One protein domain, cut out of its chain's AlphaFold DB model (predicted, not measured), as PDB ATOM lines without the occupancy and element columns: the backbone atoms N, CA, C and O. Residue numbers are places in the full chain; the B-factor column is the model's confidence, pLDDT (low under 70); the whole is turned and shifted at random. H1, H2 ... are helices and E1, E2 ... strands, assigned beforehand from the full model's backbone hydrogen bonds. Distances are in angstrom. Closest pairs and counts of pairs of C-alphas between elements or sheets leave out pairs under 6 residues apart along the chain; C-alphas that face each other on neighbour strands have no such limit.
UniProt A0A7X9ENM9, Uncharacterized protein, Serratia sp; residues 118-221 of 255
ATOM      1  N   PHE A 118     227.808 233.731 403.177       96.75
ATOM      2  CA  PHE A 118     228.879 234.425 402.494       96.75
ATOM      3  C   PHE A 118     229.586 235.283 403.539       96.75
ATOM      4  O   PHE A 118     228.995 236.206 404.097       96.75
ATOM      5  N   ILE A 119     230.826 234.942 403.874       96.12
ATOM      6  CA  ILE A 119     231.608 235.592 404.924       96.12
ATOM      7  C   ILE A 119     232.797 236.290 404.275       96.12
ATOM      8  O   ILE A 119     233.672 235.649 403.688       96.12
ATOM      9  N   TYR A 120     232.847 237.609 404.424       95.81
ATOM     10  CA  TYR A 120     233.874 238.443 403.817       95.81
ATOM     11  C   TYR A 120     234.930 238.840 404.849       95.81
ATOM     12  O   TYR A 120     234.686 239.671 405.724       95.81
ATOM     13  N   SER A 121     236.109 238.230 404.753       94.75
ATOM     14  CA  SER A 121     237.276 238.484 405.605       94.75
ATOM     15  C   SER A 121     238.491 238.992 404.822       94.75
ATOM     16  O   SER A 121     239.629 238.879 405.291       94.75
ATOM     17  N   ALA A 122     238.261 239.526 403.624       93.50
ATOM     18  CA  ALA A 122     239.295 240.108 402.786       93.50
ATOM     19  C   ALA A 122     239.312 241.647 402.858       93.50
ATOM     20  O   ALA A 122     238.302 242.290 403.173       93.50
ATOM     21  N   ASP A 123     240.469 242.233 402.568       91.06
ATOM     22  CA  ASP A 123     240.692 243.677 402.487       91.06
ATOM     23  C   ASP A 123     240.146 244.294 401.187       91.06
ATOM     24  O   ASP A 123     239.533 243.616 400.360       91.06
ATOM     25  N   GLU A 124     240.278 245.614 401.043       87.50
ATOM     26  CA  GLU A 124     239.721 246.387 399.927       87.50
ATOM     27  C   GLU A 124     240.295 246.047 398.539       87.50
ATOM     28  O   GLU A 124     239.746 246.501 397.532       87.50
ATOM     29  N   ASN A 125     241.372 245.258 398.454       87.88
ATOM     30  CA  ASN A 125     241.979 244.870 397.175       87.88
ATOM     31  C   ASN A 125     241.322 243.641 396.543       87.88
ATOM     32  O   ASN A 125     241.621 243.321 395.391       87.88
ATOM     33  N   ILE A 126     240.452 242.956 397.285       91.38
ATOM     34  CA  ILE A 126     239.701 241.804 396.802       91.38
ATOM     35  C   ILE A 126     238.237 242.204 396.744       91.38
ATOM     36  O   ILE A 126     237.657 242.626 397.747       91.38
ATOM     37  N   ILE A 127     237.636 242.025 395.572       92.88
ATOM     38  CA  ILE A 127     236.192 242.122 395.358       92.88
ATOM     39  C   ILE A 127     235.729 240.748 394.917       92.88
ATOM     40  O   ILE A 127     236.175 240.269 393.882       92.88
ATOM     41  N   ALA A 128     234.849 240.122 395.684       94.81
ATOM     42  CA  ALA A 128     234.351 238.794 395.387       94.81
ATOM     43  C   ALA A 128     232.853 238.686 395.648       94.81
ATOM     44  O   ALA A 128     232.316 239.346 396.536       94.81
ATOM     45  N   TYR A 129     232.168 237.867 394.863       95.00
ATOM     46  CA  TYR A 129     230.725 237.703 394.970       95.00
ATOM     47  C   TYR A 129     230.278 236.392 394.325       95.00
ATOM     48  O   TYR A 129     230.837 235.978 393.302       95.00
ATOM     49  N   PRO A 130     229.273 235.721 394.910       94.38
ATOM     50  CA  PRO A 130     228.648 234.588 394.258       94.38
ATOM     51  C   PRO A 130     227.833 235.069 393.052       94.38
ATOM     52  O   PRO A 130     227.293 236.183 393.034       94.38
ATOM     53  N   PHE A 131     227.728 234.221 392.041       88.88
ATOM     54  CA  PHE A 131     226.851 234.440 390.902       88.88
ATOM     55  C   PHE A 131     226.312 233.107 390.379       88.88
ATOM     56  O   PHE A 131     226.973 232.070 390.467       88.88
ATOM     57  N   PHE A 132     225.113 233.145 389.807       86.00
ATOM     58  CA  PHE A 132     224.529 232.035 389.063       86.00
ATOM     59  C   PHE A 132     224.476 232.364 387.573       86.00
ATOM     60  O   PHE A 132     224.070 233.458 387.180       86.00
ATOM     61  N   VAL A 133     224.834 231.403 386.722       74.12
ATOM     62  CA  VAL A 133     224.553 231.499 385.286       74.12
ATOM     63  C   VAL A 133     223.054 231.261 385.087       74.12
ATOM     64  O   VAL A 133     222.571 230.145 385.256       74.12
ATOM     65  N   MET A 134     222.303 232.318 384.764       65.06
ATOM     66  CA  MET A 134     220.833 232.259 384.694       65.06
ATOM     67  C   MET A 134     220.282 231.693 383.382       65.06
ATOM     68  O   MET A 134     219.130 231.271 383.337       65.06
ATOM     69  N   TYR A 135     221.097 231.652 382.327       63.75
ATOM     70  CA  TYR A 135     220.702 231.136 381.020       63.75
ATOM     71  C   TYR A 135     221.646 230.020 380.593       63.75
ATOM     72  O   TYR A 135     222.796 230.264 380.234       63.75
ATOM     73  N   CYS A 136     221.135 228.793 380.612       65.12
ATOM     74  CA  CYS A 136     221.818 227.632 380.062       65.12
ATOM     75  C   CYS A 136     221.169 227.269 378.733       65.12
ATOM     76  O   CYS A 136     220.043 226.779 378.702       65.12
ATOM     77  N   ALA A 137     221.866 227.538 377.630       52.66
ATOM     78  CA  ALA A 137     221.336 227.296 376.290       52.66
ATOM     79  C   ALA A 137     221.272 225.797 375.924       52.66
ATOM     80  O   ALA A 137     220.639 225.446 374.930       52.66
ATOM     81  N   SER A 138     221.895 224.905 376.706       53.31
ATOM     82  CA  SER A 138     221.835 223.454 376.492       53.31
ATOM     83  C   SER A 138     222.104 222.642 377.764       53.31
ATOM     84  O   SER A 138     222.667 223.134 378.740       53.31
ATOM     85  N   ASP A 139     221.742 221.362 377.705       51.91
ATOM     86  CA  ASP A 139     222.076 220.278 378.640       51.91
ATOM     87  C   ASP A 139     223.586 219.989 378.761       51.91
ATOM     88  O   ASP A 139     224.008 219.245 379.648       51.91
ATOM     89  N   HIS A 140     224.403 220.597 377.900       50.34
ATOM     90  CA  HIS A 140     225.861 220.505 377.918       50.34
ATOM     91  C   HIS A 140     226.553 221.708 378.575       50.34
ATOM     92  O   HIS A 140     227.771 221.670 378.758       50.34
ATOM     93  N   MET A 141     225.820 222.771 378.927       54.25
ATOM     94  CA  MET A 141     226.389 223.900 379.665       54.25
ATOM     95  C   MET A 141     226.342 223.628 381.168       54.25
ATOM     96  O   MET A 141     225.299 223.294 381.727       54.25
ATOM     97  N   ASP A 142     227.485 223.792 381.829       63.38
ATOM     98  CA  ASP A 142     227.582 223.691 383.278       63.38
ATOM     99  C   ASP A 142     226.867 224.886 383.933       63.38
ATOM    100  O   ASP A 142     227.427 225.971 384.063       63.38
ATOM    101  N   CYS A 143     225.603 224.691 384.325       73.56
ATOM    102  CA  CYS A 143     224.773 225.662 385.058       73.56
ATOM    103  C   CYS A 143     225.195 225.823 386.526       73.56
ATOM    104  O   CYS A 143     224.346 226.030 387.408       73.56
ATOM    105  N   SER A 144     226.476 225.620 386.813       77.56
ATOM    106  CA  SER A 144     227.008 225.742 388.153       77.56
ATOM    107  C   SER A 144     226.989 227.202 388.595       77.56
ATOM    108  O   SER A 144     227.087 228.143 387.803       77.56
ATOM    109  N   ALA A 145     226.803 227.393 389.895       88.06
ATOM    110  CA  ALA A 145     227.114 228.667 390.505       88.06
ATOM    111  C   ALA A 145     228.631 228.848 390.516       88.06
ATOM    112  O   ALA A 145     229.392 227.881 390.608       88.06
ATOM    113  N   GLY A 146     229.065 230.095 390.481       89.75
ATOM    114  CA  GLY A 146     230.463 230.452 390.602       89.75
ATOM    115  C   GLY A 146     230.668 231.524 391.656       89.75
ATOM    116  O   GLY A 146     229.753 232.257 392.032       89.75
ATOM    117  N   LEU A 147     231.899 231.625 392.129       92.94
ATOM    118  CA  LEU A 147     232.402 232.772 392.853       92.94
ATOM    119  C   LEU A 147     233.323 233.535 391.906       92.94
ATOM    120  O   LEU A 147     234.383 233.036 391.525       92.94
ATOM    121  N   LEU A 148     232.913 234.740 391.524       92.00
ATOM    122  CA  LEU A 148     233.788 235.660 390.809       92.00
ATOM    123  C   LEU A 148     234.588 236.450 391.829       92.00
ATOM    124  O   LEU A 148     234.041 236.895 392.839       92.00
ATOM    125  N   TYR A 149     235.874 236.632 391.559       92.44
ATOM    126  CA  TYR A 149     236.715 237.496 392.369       92.44
ATOM    127  C   TYR A 149     237.737 238.250 391.529       92.44
ATOM    128  O   TYR A 149     238.271 237.744 390.543       92.44
ATOM    129  N   GLU A 150     238.021 239.478 391.934       90.38
ATOM    130  CA  GLU A 150     239.058 240.310 391.348       90.38
ATOM    131  C   GLU A 150     240.296 240.300 392.244       90.38
ATOM    132  O   GLU A 150     240.208 240.566 393.443       90.38
ATOM    133  N   LEU A 151     241.446 239.993 391.645       86.06
ATOM    134  CA  LEU A 151     242.750 240.031 392.294       86.06
ATOM    135  C   LEU A 151     243.696 240.852 391.417       86.06
ATOM    136  O   LEU A 151     243.980 240.471 390.281       86.06
ATOM    137  N   ASN A 152     244.178 241.985 391.934       78.56
ATOM    138  CA  ASN A 152     245.078 242.896 391.211       78.56
ATOM    139  C   ASN A 152     244.549 243.309 389.819       78.56
ATOM    140  O   ASN A 152     245.302 243.339 388.845       78.56
ATOM    141  N   GLY A 153     243.245 243.574 389.699       78.56
ATOM    142  CA  GLY A 153     242.601 243.939 388.430       78.56
ATOM    143  C   GLY A 153     242.292 242.766 387.494       78.56
ATOM    144  O   GLY A 153     241.664 242.962 386.457       78.56
ATOM    145  N   SER A 154     242.711 241.544 387.839       84.50
ATOM    146  CA  SER A 154     242.387 240.338 387.074       84.50
ATOM    147  C   SER A 154     241.125 239.692 387.631       84.50
ATOM    148  O   SER A 154     241.062 239.385 388.822       84.50
ATOM    149  N   LYS A 155     240.127 239.472 386.770       87.44
ATOM    150  CA  LYS A 155     238.909 238.731 387.117       87.44
ATOM    151  C   LYS A 155     239.185 237.233 387.054       87.44
ATOM    152  O   LYS A 155     239.710 236.745 386.059       87.44
ATOM    153  N   ASN A 156     238.797 236.525 388.100       89.19
ATOM    154  CA  ASN A 156     238.962 235.089 388.257       89.19
ATOM    155  C   ASN A 156     237.633 234.460 388.671       89.19
ATOM    156  O   ASN A 156     236.703 235.147 389.104       89.19
ATOM    157  N   HIS A 157     237.564 233.142 388.535       87.69
ATOM    158  CA  HIS A 157     236.364 232.362 388.763       87.69
ATOM    159  C   HIS A 157     236.712 231.086 389.527       87.69
ATOM    160  O   HIS A 157     237.627 230.366 389.135       87.69
ATOM    161  N   GLN A 158     235.952 230.801 390.581       89.88
ATOM    162  CA  GLN A 158     235.962 229.523 391.281       89.88
ATOM    163  C   GLN A 158     234.578 228.895 391.168       89.88
ATOM    164  O   GLN A 158     233.588 229.505 391.577       89.88
ATOM    165  N   LYS A 159     234.496 227.667 390.660       88.75
ATOM    166  CA  LYS A 159     233.226 226.947 390.588       88.75
ATOM    167  C   LYS A 159     232.727 226.597 391.984       88.75
ATOM    168  O   LYS A 159     233.503 226.202 392.858       88.75
ATOM    169  N   LEU A 160     231.421 226.720 392.186       89.12
ATOM    170  CA  LEU A 160     230.745 226.323 393.413       89.12
ATOM    171  C   LEU A 160     230.035 224.976 393.206       89.12
ATOM    172  O   LEU A 160     229.511 224.707 392.125       89.12
ATOM    173  N   PRO A 161     229.947 224.123 394.244       87.88
ATOM    174  CA  PRO A 161     229.334 222.800 394.139       87.88
ATOM    175  C   PRO A 161     227.798 222.872 394.233       87.88
ATOM    176  O   PRO A 161     227.174 222.173 395.027       87.88
ATOM    177  N   THR A 162     227.179 223.760 393.456       88.12
ATOM    178  CA  THR A 162     225.725 223.893 393.327       88.12
ATOM    179  C   THR A 162     225.360 224.441 391.954       88.12
ATOM    180  O   THR A 162     226.213 224.946 391.231       88.12
ATOM    181  N   ARG A 163     224.085 224.332 391.595       85.12
ATOM    182  CA  ARG A 163     223.527 224.746 390.304       85.12
ATOM    183  C   ARG A 163     222.214 225.485 390.511       85.12
ATOM    184  O   ARG A 163     221.590 225.349 391.566       85.12
ATOM    185  N   ILE A 164     221.778 226.226 389.498       77.75
ATOM    186  CA  ILE A 164     220.492 226.930 389.539       77.75
ATOM    187  C   ILE A 164     219.330 225.977 389.882       77.75
ATOM    188  O   ILE A 164     219.326 224.804 389.494       77.75
ATOM    189  N   GLY A 165     218.375 226.459 390.681       77.62
ATOM    190  CA  GLY A 165     217.233 225.677 391.169       77.62
ATOM    191  C   GLY A 165     217.557 224.656 392.268       77.62
ATOM    192  O   GLY A 165     216.644 224.018 392.787       77.62
ATOM    193  N   SER A 166     218.830 224.490 392.652       85.38
ATOM    194  CA  SER A 166     219.211 223.667 393.807       85.38
ATOM    195  C   SER A 166     219.278 224.505 395.082       85.38
ATOM    196  O   SER A 166     219.761 225.636 395.079       85.38
ATOM    197  N   SER A 167     218.840 223.922 396.197       88.19
ATOM    198  CA  SER A 167     218.935 224.557 397.512       88.19
ATOM    199  C   SER A 167     220.403 224.765 397.903       88.19
ATOM    200  O   SER A 167     221.178 223.809 397.944       88.19
ATOM    201  N   ASN A 168     220.788 226.013 398.183       91.75
ATOM    202  CA  ASN A 168     222.164 226.410 398.528       91.75
ATOM    203  C   ASN A 168     222.277 227.094 399.913       91.75
ATOM    204  O   ASN A 168     223.347 227.508 400.340       91.75
ATOM    205  N   ASN A 169     221.168 227.161 400.643       93.12
ATOM    206  CA  ASN A 169     220.996 227.747 401.974       93.12
ATOM    207  C   ASN A 169     221.898 227.160 403.080       93.12
ATOM    208  O   ASN A 169     222.236 227.898 404.012       93.12
ATOM    209  N   ASP A 170     222.300 225.889 402.962       93.12
ATOM    210  CA  ASP A 170     223.204 225.200 403.905       93.12
ATOM    211  C   ASP A 170     224.693 225.322 403.528       93.12
ATOM    212  O   ASP A 170     225.584 224.876 404.265       93.12
ATOM    213  N   MET A 171     224.981 225.929 402.375       94.56
ATOM    214  CA  MET A 171     226.342 226.153 401.901       94.56
ATOM    215  C   MET A 171     226.963 227.369 402.583       94.56
ATOM    216  O   MET A 171     226.269 228.252 403.089       94.56
ATOM    217  N   SER A 172     228.292 227.420 402.597       94.88
ATOM    218  CA  SER A 172     229.041 228.524 403.192       94.88
ATOM    219  C   SER A 172     230.277 228.826 402.360       94.88
ATOM    220  O   SER A 172     231.017 227.913 401.990       94.88
ATOM    221  N   ILE A 173     230.497 230.103 402.076       95.69
ATOM    222  CA  ILE A 173     231.709 230.622 401.450       95.69
ATOM    223  C   ILE A 173     232.364 231.576 402.444       95.69
ATOM    224  O   ILE A 173     231.709 232.474 402.969       95.69
ATOM    225  N   LEU A 174     233.661 231.412 402.680       96.00
ATOM    226  CA  LEU A 174     234.485 232.348 403.438       96.00
ATOM    227  C   LEU A 174     235.649 232.805 402.566       96.00
ATOM    228  O   LEU A 174     236.404 231.983 402.060       96.00
ATOM    229  N   ILE A 175     235.820 234.114 402.428       95.75
ATOM    230  CA  ILE A 175     236.890 234.707 401.622       95.75
ATOM    231  C   ILE A 175     237.849 235.444 402.539       95.75
ATOM    232  O   ILE A 175     237.427 236.206 403.404       95.75
ATOM    233  N   THR A 176     239.143 235.226 402.344       95.31
ATOM    234  CA  THR A 176     240.230 235.893 403.070       95.31
ATOM    235  C   THR A 176     241.193 236.545 402.081       95.31
ATOM    236  O   THR A 176     241.034 236.398 400.876       95.31
ATOM    237  N   ASN A 177     242.243 237.199 402.573       93.06
ATOM    238  CA  ASN A 177     243.281 237.789 401.720       93.06
ATOM    239  C   ASN A 177     244.115 236.787 400.910       93.06
ATOM    240  O   ASN A 177     244.885 237.194 400.048       93.06
ATOM    241  N   SER A 178     244.019 235.493 401.211       92.38
ATOM    242  CA  SER A 178     244.869 234.474 400.582       92.38
ATOM    243  C   SER A 178     244.111 233.254 400.088       92.38
ATOM    244  O   SER A 178     244.634 232.539 399.244       92.38
ATOM    245  N   HIS A 179     242.910 233.001 400.607       93.81
ATOM    246  CA  HIS A 179     242.162 231.782 400.333       93.81
ATOM    247  C   HIS A 179     240.656 232.027 400.279       93.81
ATOM    248  O   HIS A 179     240.124 232.882 400.998       93.81
ATOM    249  N   ILE A 180     239.990 231.198 399.481       94.50
ATOM    250  CA  ILE A 180     238.549 230.968 399.476       94.50
ATOM    251  C   ILE A 180     238.303 229.617 400.145       94.50
ATOM    252  O   ILE A 180     238.937 228.623 399.802       94.50
ATOM    253  N   TYR A 181     237.357 229.572 401.073       95.06
ATOM    254  CA  TYR A 181     236.907 228.349 401.718       95.06
ATOM    255  C   TYR A 181     235.454 228.083 401.346       95.06
ATOM    256  O   TYR A 181     234.597 228.934 401.579       95.06
ATOM    257  N   ILE A 182     235.165 226.898 400.811       94.12
ATOM    258  CA  ILE A 182     233.828 226.506 400.358       94.12
ATOM    259  C   ILE A 182     233.376 225.271 401.128       94.12
ATOM    260  O   ILE A 182     234.046 224.241 401.129       94.12
ATOM    261  N   ARG A 183     232.201 225.345 401.749       92.88
ATOM    262  CA  ARG A 183     231.496 224.184 402.296       92.88
ATOM    263  C   ARG A 183     230.223 223.958 401.492       92.88
ATOM    264  O   ARG A 183     229.316 224.788 401.523       92.88
ATOM    265  N   GLY A 184     230.176 222.841 400.771       88.81
ATOM    266  CA  GLY A 184     228.996 222.421 400.017       88.81
ATOM    267  C   GLY A 184     227.878 221.871 400.906       88.81
ATOM    268  O   GLY A 184     228.080 221.597 402.091       88.81
ATOM    269  N   SER A 185     226.700 221.671 400.315       82.06
ATOM    270  CA  SER A 185     225.569 221.038 400.998       82.06
ATOM    271  C   SER A 185     225.967 219.629 401.443       82.06
ATOM    272  O   SER A 185     226.547 218.872 400.665       82.06
ATOM    273  N   TYR A 186     225.684 219.283 402.701       78.31
ATOM    274  CA  TYR A 186     226.039 217.997 403.328       78.31
ATOM    275  C   TYR A 186     227.544 217.745 403.546       78.31
ATOM    276  O   TYR A 186     227.916 216.692 404.071       78.31
ATOM    277  N   ALA A 187     228.422 218.697 403.212       80.38
ATOM    278  CA  ALA A 187     229.841 218.593 403.527       80.38
ATOM    279  C   ALA A 187     230.087 218.935 405.004       80.38
ATOM    280  O   ALA A 187     229.682 219.986 405.499       80.38
ATOM    281  N   SER A 188     230.803 218.060 405.711       81.44
ATOM    282  CA  SER A 188     231.217 218.319 407.097       81.44
ATOM    283  C   SER A 188     232.470 219.189 407.201       81.44
ATOM    284  O   SER A 188     232.823 219.587 408.308       81.44
ATOM    285  N   ARG A 189     233.147 219.472 406.080       86.81
ATOM    286  CA  ARG A 189     234.438 220.172 406.008       86.81
ATOM    287  C   ARG A 189     234.435 221.211 404.894       86.81
ATOM    288  O   ARG A 189     233.625 221.126 403.972       86.81
ATOM    289  N   TYR A 190     235.357 222.160 404.992       91.19
ATOM    290  CA  TYR A 190     235.606 223.142 403.943       91.19
ATOM    291  C   TYR A 190     236.654 222.622 402.961       91.19
ATOM    292  O   TYR A 190     237.596 221.937 403.357       91.19
ATOM    293  N   TYR A 191     236.504 223.002 401.701       91.81
ATOM    294  CA  TYR A 191     237.548 222.968 400.688       91.81
ATOM    295  C   TYR A 191     238.223 224.334 400.640       91.81
ATOM    296  O   TYR A 191     237.540 225.352 400.743       91.81
ATOM    297  N   SER A 192     239.546 224.363 400.548       92.88
ATOM    298  CA  SER A 192     240.362 225.573 400.545       92.88
ATOM    299  C   SER A 192     241.035 225.746 399.197       92.88
ATOM    300  O   SER A 192     241.776 224.869 398.759       92.88
ATOM    301  N   HIS A 193     240.836 226.913 398.599       91.31
ATOM    302  CA  HIS A 193     241.405 227.312 397.320       91.31
ATOM    303  C   HIS A 193     242.273 228.538 397.560       91.31
ATOM    304  O   HIS A 193     241.805 229.522 398.137       91.31
ATOM    305  N   ALA A 194     243.538 228.492 397.154       90.50
ATOM    306  CA  ALA A 194     244.385 229.675 397.210       90.50
ATOM    307  C   ALA A 194     243.878 230.718 396.204       90.50
ATOM    308  O   ALA A 194     243.559 230.394 395.062       90.50
ATOM    309  N   LEU A 195     243.830 231.984 396.615       89.06
ATOM    310  CA  LEU A 195     243.567 233.086 395.701       89.06
ATOM    311  C   LEU A 195     244.756 233.233 394.754       89.06
ATOM    312  O   LEU A 195     245.829 233.693 395.144       89.06
ATOM    313  N   ALA A 196     244.544 232.855 393.501       85.81
ATOM    314  CA  ALA A 196     245.531 232.974 392.441       85.81
ATOM    315  C   ALA A 196     244.912 233.619 391.200       85.81
ATOM    316  O   ALA A 196     243.698 233.569 390.986       85.81
ATOM    317  N   VAL A 197     245.768 234.239 390.389       83.12
ATOM    318  CA  VAL A 197     245.399 234.685 389.043       83.12
ATOM    319  C   VAL A 197     245.406 233.466 388.124       83.12
ATOM    320  O   VAL A 197     246.377 232.710 388.140       83.12
ATOM    321  N   ASN A 198     244.360 233.294 387.313       77.25
ATOM    322  CA  ASN A 198     244.178 232.148 386.411       77.25
ATOM    323  C   ASN A 198     244.171 230.789 387.139       77.25
ATOM    324  O   ASN A 198     244.725 229.814 386.629       77.25
ATOM    325  N   SER A 199     243.574 230.722 388.333       77.00
ATOM    326  CA  SER A 199     243.297 229.440 388.987       77.00
ATOM    327  C   SER A 199     242.385 228.582 388.110       77.00
ATOM    328  O   SER A 199     241.480 229.109 387.460       77.00
ATOM    329  N   ASP A 200     242.606 227.269 388.115       83.12
ATOM    330  CA  ASP A 200     241.681 226.318 387.505       83.12
ATOM    331  C   ASP A 200     240.345 226.362 388.273       83.12
ATOM    332  O   ASP A 200     240.333 226.057 389.467       83.12
ATOM    333  N   PRO A 201     239.223 226.758 387.643       80.81
ATOM    334  CA  PRO A 201     237.940 226.840 388.330       80.81
ATOM    335  C   PRO A 201     237.420 225.492 388.832       80.81
ATOM    336  O   PRO A 201     236.575 225.485 389.728       80.81
ATOM    337  N   ASP A 202     237.882 224.380 388.251       81.69
ATOM    338  CA  ASP A 202     237.515 223.017 388.642       81.69
ATOM    339  C   ASP A 202     238.498 222.412 389.666       81.69
ATOM    340  O   ASP A 202     238.328 221.261 390.080       81.69
ATOM    341  N   ASP A 203     239.498 223.173 390.133       83.12
ATOM    342  CA  ASP A 203     240.302 222.767 391.284       83.12
ATOM    343  C   ASP A 203     239.411 222.740 392.527       83.12
ATOM    344  O   ASP A 203     238.929 223.778 392.984       83.12
ATOM    345  N   PHE A 204     239.183 221.543 393.070       74.06
ATOM    346  CA  PHE A 204     238.395 221.327 394.283       74.06
ATOM    347  C   PHE A 204     239.174 221.628 395.573       74.06
ATOM    348  O   PHE A 204     238.605 221.500 396.655       74.06
ATOM    349  N   GLY A 205     240.434 222.056 395.475       85.00
ATOM    350  CA  GLY A 205     241.226 222.546 396.596       85.00
ATOM    351  C   GLY A 205     241.558 221.483 397.647       85.00
ATOM    352  O   GLY A 205     241.371 220.276 397.467       85.00
ATOM    353  N   GLU A 206     242.063 221.942 398.790       89.12
ATOM    354  CA  GLU A 206     242.442 221.075 399.909       89.12
ATOM    355  C   GLU A 206     241.342 220.991 400.969       89.12
ATOM    356  O   GLU A 206     240.716 221.987 401.325       89.12
ATOM    357  N   ILE A 207     241.133 219.804 401.542       89.38
ATOM    358  CA  ILE A 207     240.178 219.625 402.641       89.38
ATOM    359  C   ILE A 207     240.750 220.225 403.930       89.38
ATOM    360  O   ILE A 207     241.815 219.826 404.401       89.38
ATOM    361  N   VAL A 208     239.984 221.112 404.563       89.88
ATOM    362  CA  VAL A 208     240.343 221.783 405.813       89.88
ATOM    363  C   VAL A 208     239.354 221.436 406.925       89.88
ATOM    364  O   VAL A 208     238.134 221.500 406.769       89.88
ATOM    365  N   GLU A 209     239.896 221.082 408.090       85.25
ATOM    366  CA  GLU A 209     239.127 220.816 409.308       85.25
ATOM    367  C   GLU A 209     238.442 222.087 409.842       85.25
ATOM    368  O   GLU A 209     239.086 223.129 409.980       85.25
ATOM    369  N   ASN A 210     237.170 221.990 410.251       80.50
ATOM    370  CA  ASN A 210     236.370 223.145 410.702       80.50
ATOM    371  C   ASN A 210     237.025 223.940 411.839       80.50
ATOM    372  O   ASN A 210     237.010 225.165 411.820       80.50
ATOM    373  N   LYS A 211     237.710 223.258 412.768       81.38
ATOM    374  CA  LYS A 211     238.445 223.899 413.875       81.38
ATOM    375  C   LYS A 211     239.507 224.908 413.419       81.38
ATOM    376  O   LYS A 211     239.959 225.723 414.218       81.38
ATOM    377  N   ASN A 212     239.990 224.795 412.179       83.06
ATOM    378  CA  ASN A 212     240.933 225.747 411.600       83.06
ATOM    379  C   ASN A 212     240.198 226.959 411.019       83.06
ATOM    380  O   ASN A 212     240.698 228.072 411.134       83.06
ATOM    381  N   ILE A 213     238.997 226.753 410.473       87.62
ATOM    382  CA  ILE A 213     238.122 227.814 409.964       87.62
ATOM    383  C   ILE A 213     237.593 228.683 411.106       87.62
ATOM    384  O   ILE A 213     237.583 229.904 410.989       87.62
ATOM    385  N   ASP A 214     237.253 228.082 412.248       84.25
ATOM    386  CA  ASP A 214     236.768 228.809 413.432       84.25
ATOM    387  C   ASP A 214     237.806 229.783 414.016       84.25
ATOM    388  O   ASP A 214     237.458 230.706 414.751       84.25
ATOM    389  N   LYS A 215     239.090 229.600 413.681       84.94
ATOM    390  CA  LYS A 215     240.177 230.511 414.071       84.94
ATOM    391  C   LYS A 215     240.307 231.712 413.136       84.94
ATOM    392  O   LYS A 215     241.004 232.665 413.483       84.94
ATOM    393  N   ILE A 216     239.688 231.671 411.956       85.75
ATOM    394  CA  ILE A 216     239.712 232.782 411.008       85.75
ATOM    395  C   ILE A 216     238.780 233.868 411.539       85.75
ATOM    396  O   ILE A 216     237.591 233.642 411.775       85.75
ATOM    397  N   LYS A 217     239.327 235.069 411.727       86.25
ATOM    398  CA  LYS A 217     238.557 236.225 412.179       86.25
ATOM    399  C   LYS A 217     237.558 236.629 411.094       86.25
ATOM    400  O   LYS A 217     237.932 237.288 410.138       86.25
ATOM    401  N   LYS A 218     236.285 236.286 411.270       86.31
ATOM    402  CA  LYS A 218     235.198 236.754 410.401       86.31
ATOM    403  C   LYS A 218     235.001 238.260 410.613       86.31
ATOM    404  O   LYS A 218     234.882 238.689 411.760       86.31
ATOM    405  N   SER A 219     235.001 239.048 409.538       87.75
ATOM    406  CA  SER A 219     234.883 240.511 409.633       87.75
ATOM    407  C   SER A 219     233.640 241.103 408.984       87.75
ATOM    408  O   SER A 219     233.357 242.264 409.253       87.75
ATOM    409  N   SER A 220     232.915 240.354 408.149       92.69
ATOM    410  CA  SER A 220     231.721 240.892 407.505       92.69
ATOM    411  C   SER A 220     230.591 241.130 408.507       92.69
ATOM    412  O   SER A 220     230.331 240.279 409.360       92.69
ATOM    413  N   ILE A 221     229.908 242.272 408.391       94.50
ATOM    414  CA  ILE A 221     228.722 242.593 409.204       94.50
ATOM    415  C   ILE A 221     227.552 241.681 408.813       94.50
ATOM    416  O   ILE A 221     226.876 241.122 409.676       94.50
TER     417      ILE A 221
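This is residues 118 to 221 of the 255 residues of an uncharacterized protein of Serratia sp (UniProt A0A7X9ENM9). Two strongly twisted sheets lie partly face to face as a sandwich: a five-strand sheet, E1 E5 E6 E7 E8, and a three-strand sheet, E2 E3 E4, their strands running nearly in line, with E8 beyond the overlap. A small helix, H1, only grazes the larger sheet. The 104 printed residues hold eight named strands and then one named helix, in the order E1 to E8, H1; the class is mostly strand, though 51 residues, under half, are in named elements. The larger sheet, E1 E5 E6 E7 E8, is mixed, and E2 E3 E4 is antiparallel. The whole is compact, with a radius of gyration of the C-alphas of 13.6 A and spans of 42 by 34 by 26 A.

E1, residues 118 to 121, is an edge strand and the parallel neighbour of E5, residues 172 to 176, with N 119 and O 173 2.8 A apart. E2, residues 126 to 132, E3, residues 144 to 151, and E4, residues 154 to 163, form a meander, each strand the antiparallel neighbour of the one before. N 131 and O 146 are 2.8 A apart between E2 and E3, and N 147 and O 158 are 2.8 A apart between E3 and E4. E4 bends by 66 degrees at residue 160. E5 begins a second meander with E6, residues 179 to 183, E7, residues 190 to 194, and E8, residues 206 to 208. Its N and O pairs include N 174 and O 181, 2.9 A, N 180 and O 193, 2.8 A, and N 192 and O 206, 2.8 A. The two sheets make a sandwich, two sheets face to face, with best planes 7 degrees apart and strands at 16 degrees. Across it, the closest C-alphas of E4 and E6 are those of Leu 160 and Ile 182, 7.6 A apart. E4 and E8 are apart. H1, residues 210 to 213, is too short for an O i to N i+4 pair; its one O i to N i+3 pair is within range.

E1 begins at C-alpha 118, (228.879, 234.425, 402.494). E2 measures 19.6 A from first to last C-alpha, E3 21.7 A and E4 24.7 A, the last ending at C-alpha 163, (223.527, 224.746, 390.304). E5, E6 and E7 measure 13.4, 13.2 and 12.8 A. H1 ends at C-alpha 213, (238.122, 227.814, 409.964).

The two C-alphas farthest apart are those of Ser 138 and Lys 215, 42.4 A. The printed part has no cut. The links E2 to E3 and E7 to E8 are long. Mean pLDDT of the printed part is 85.4; residues 134 to 142 are under 70.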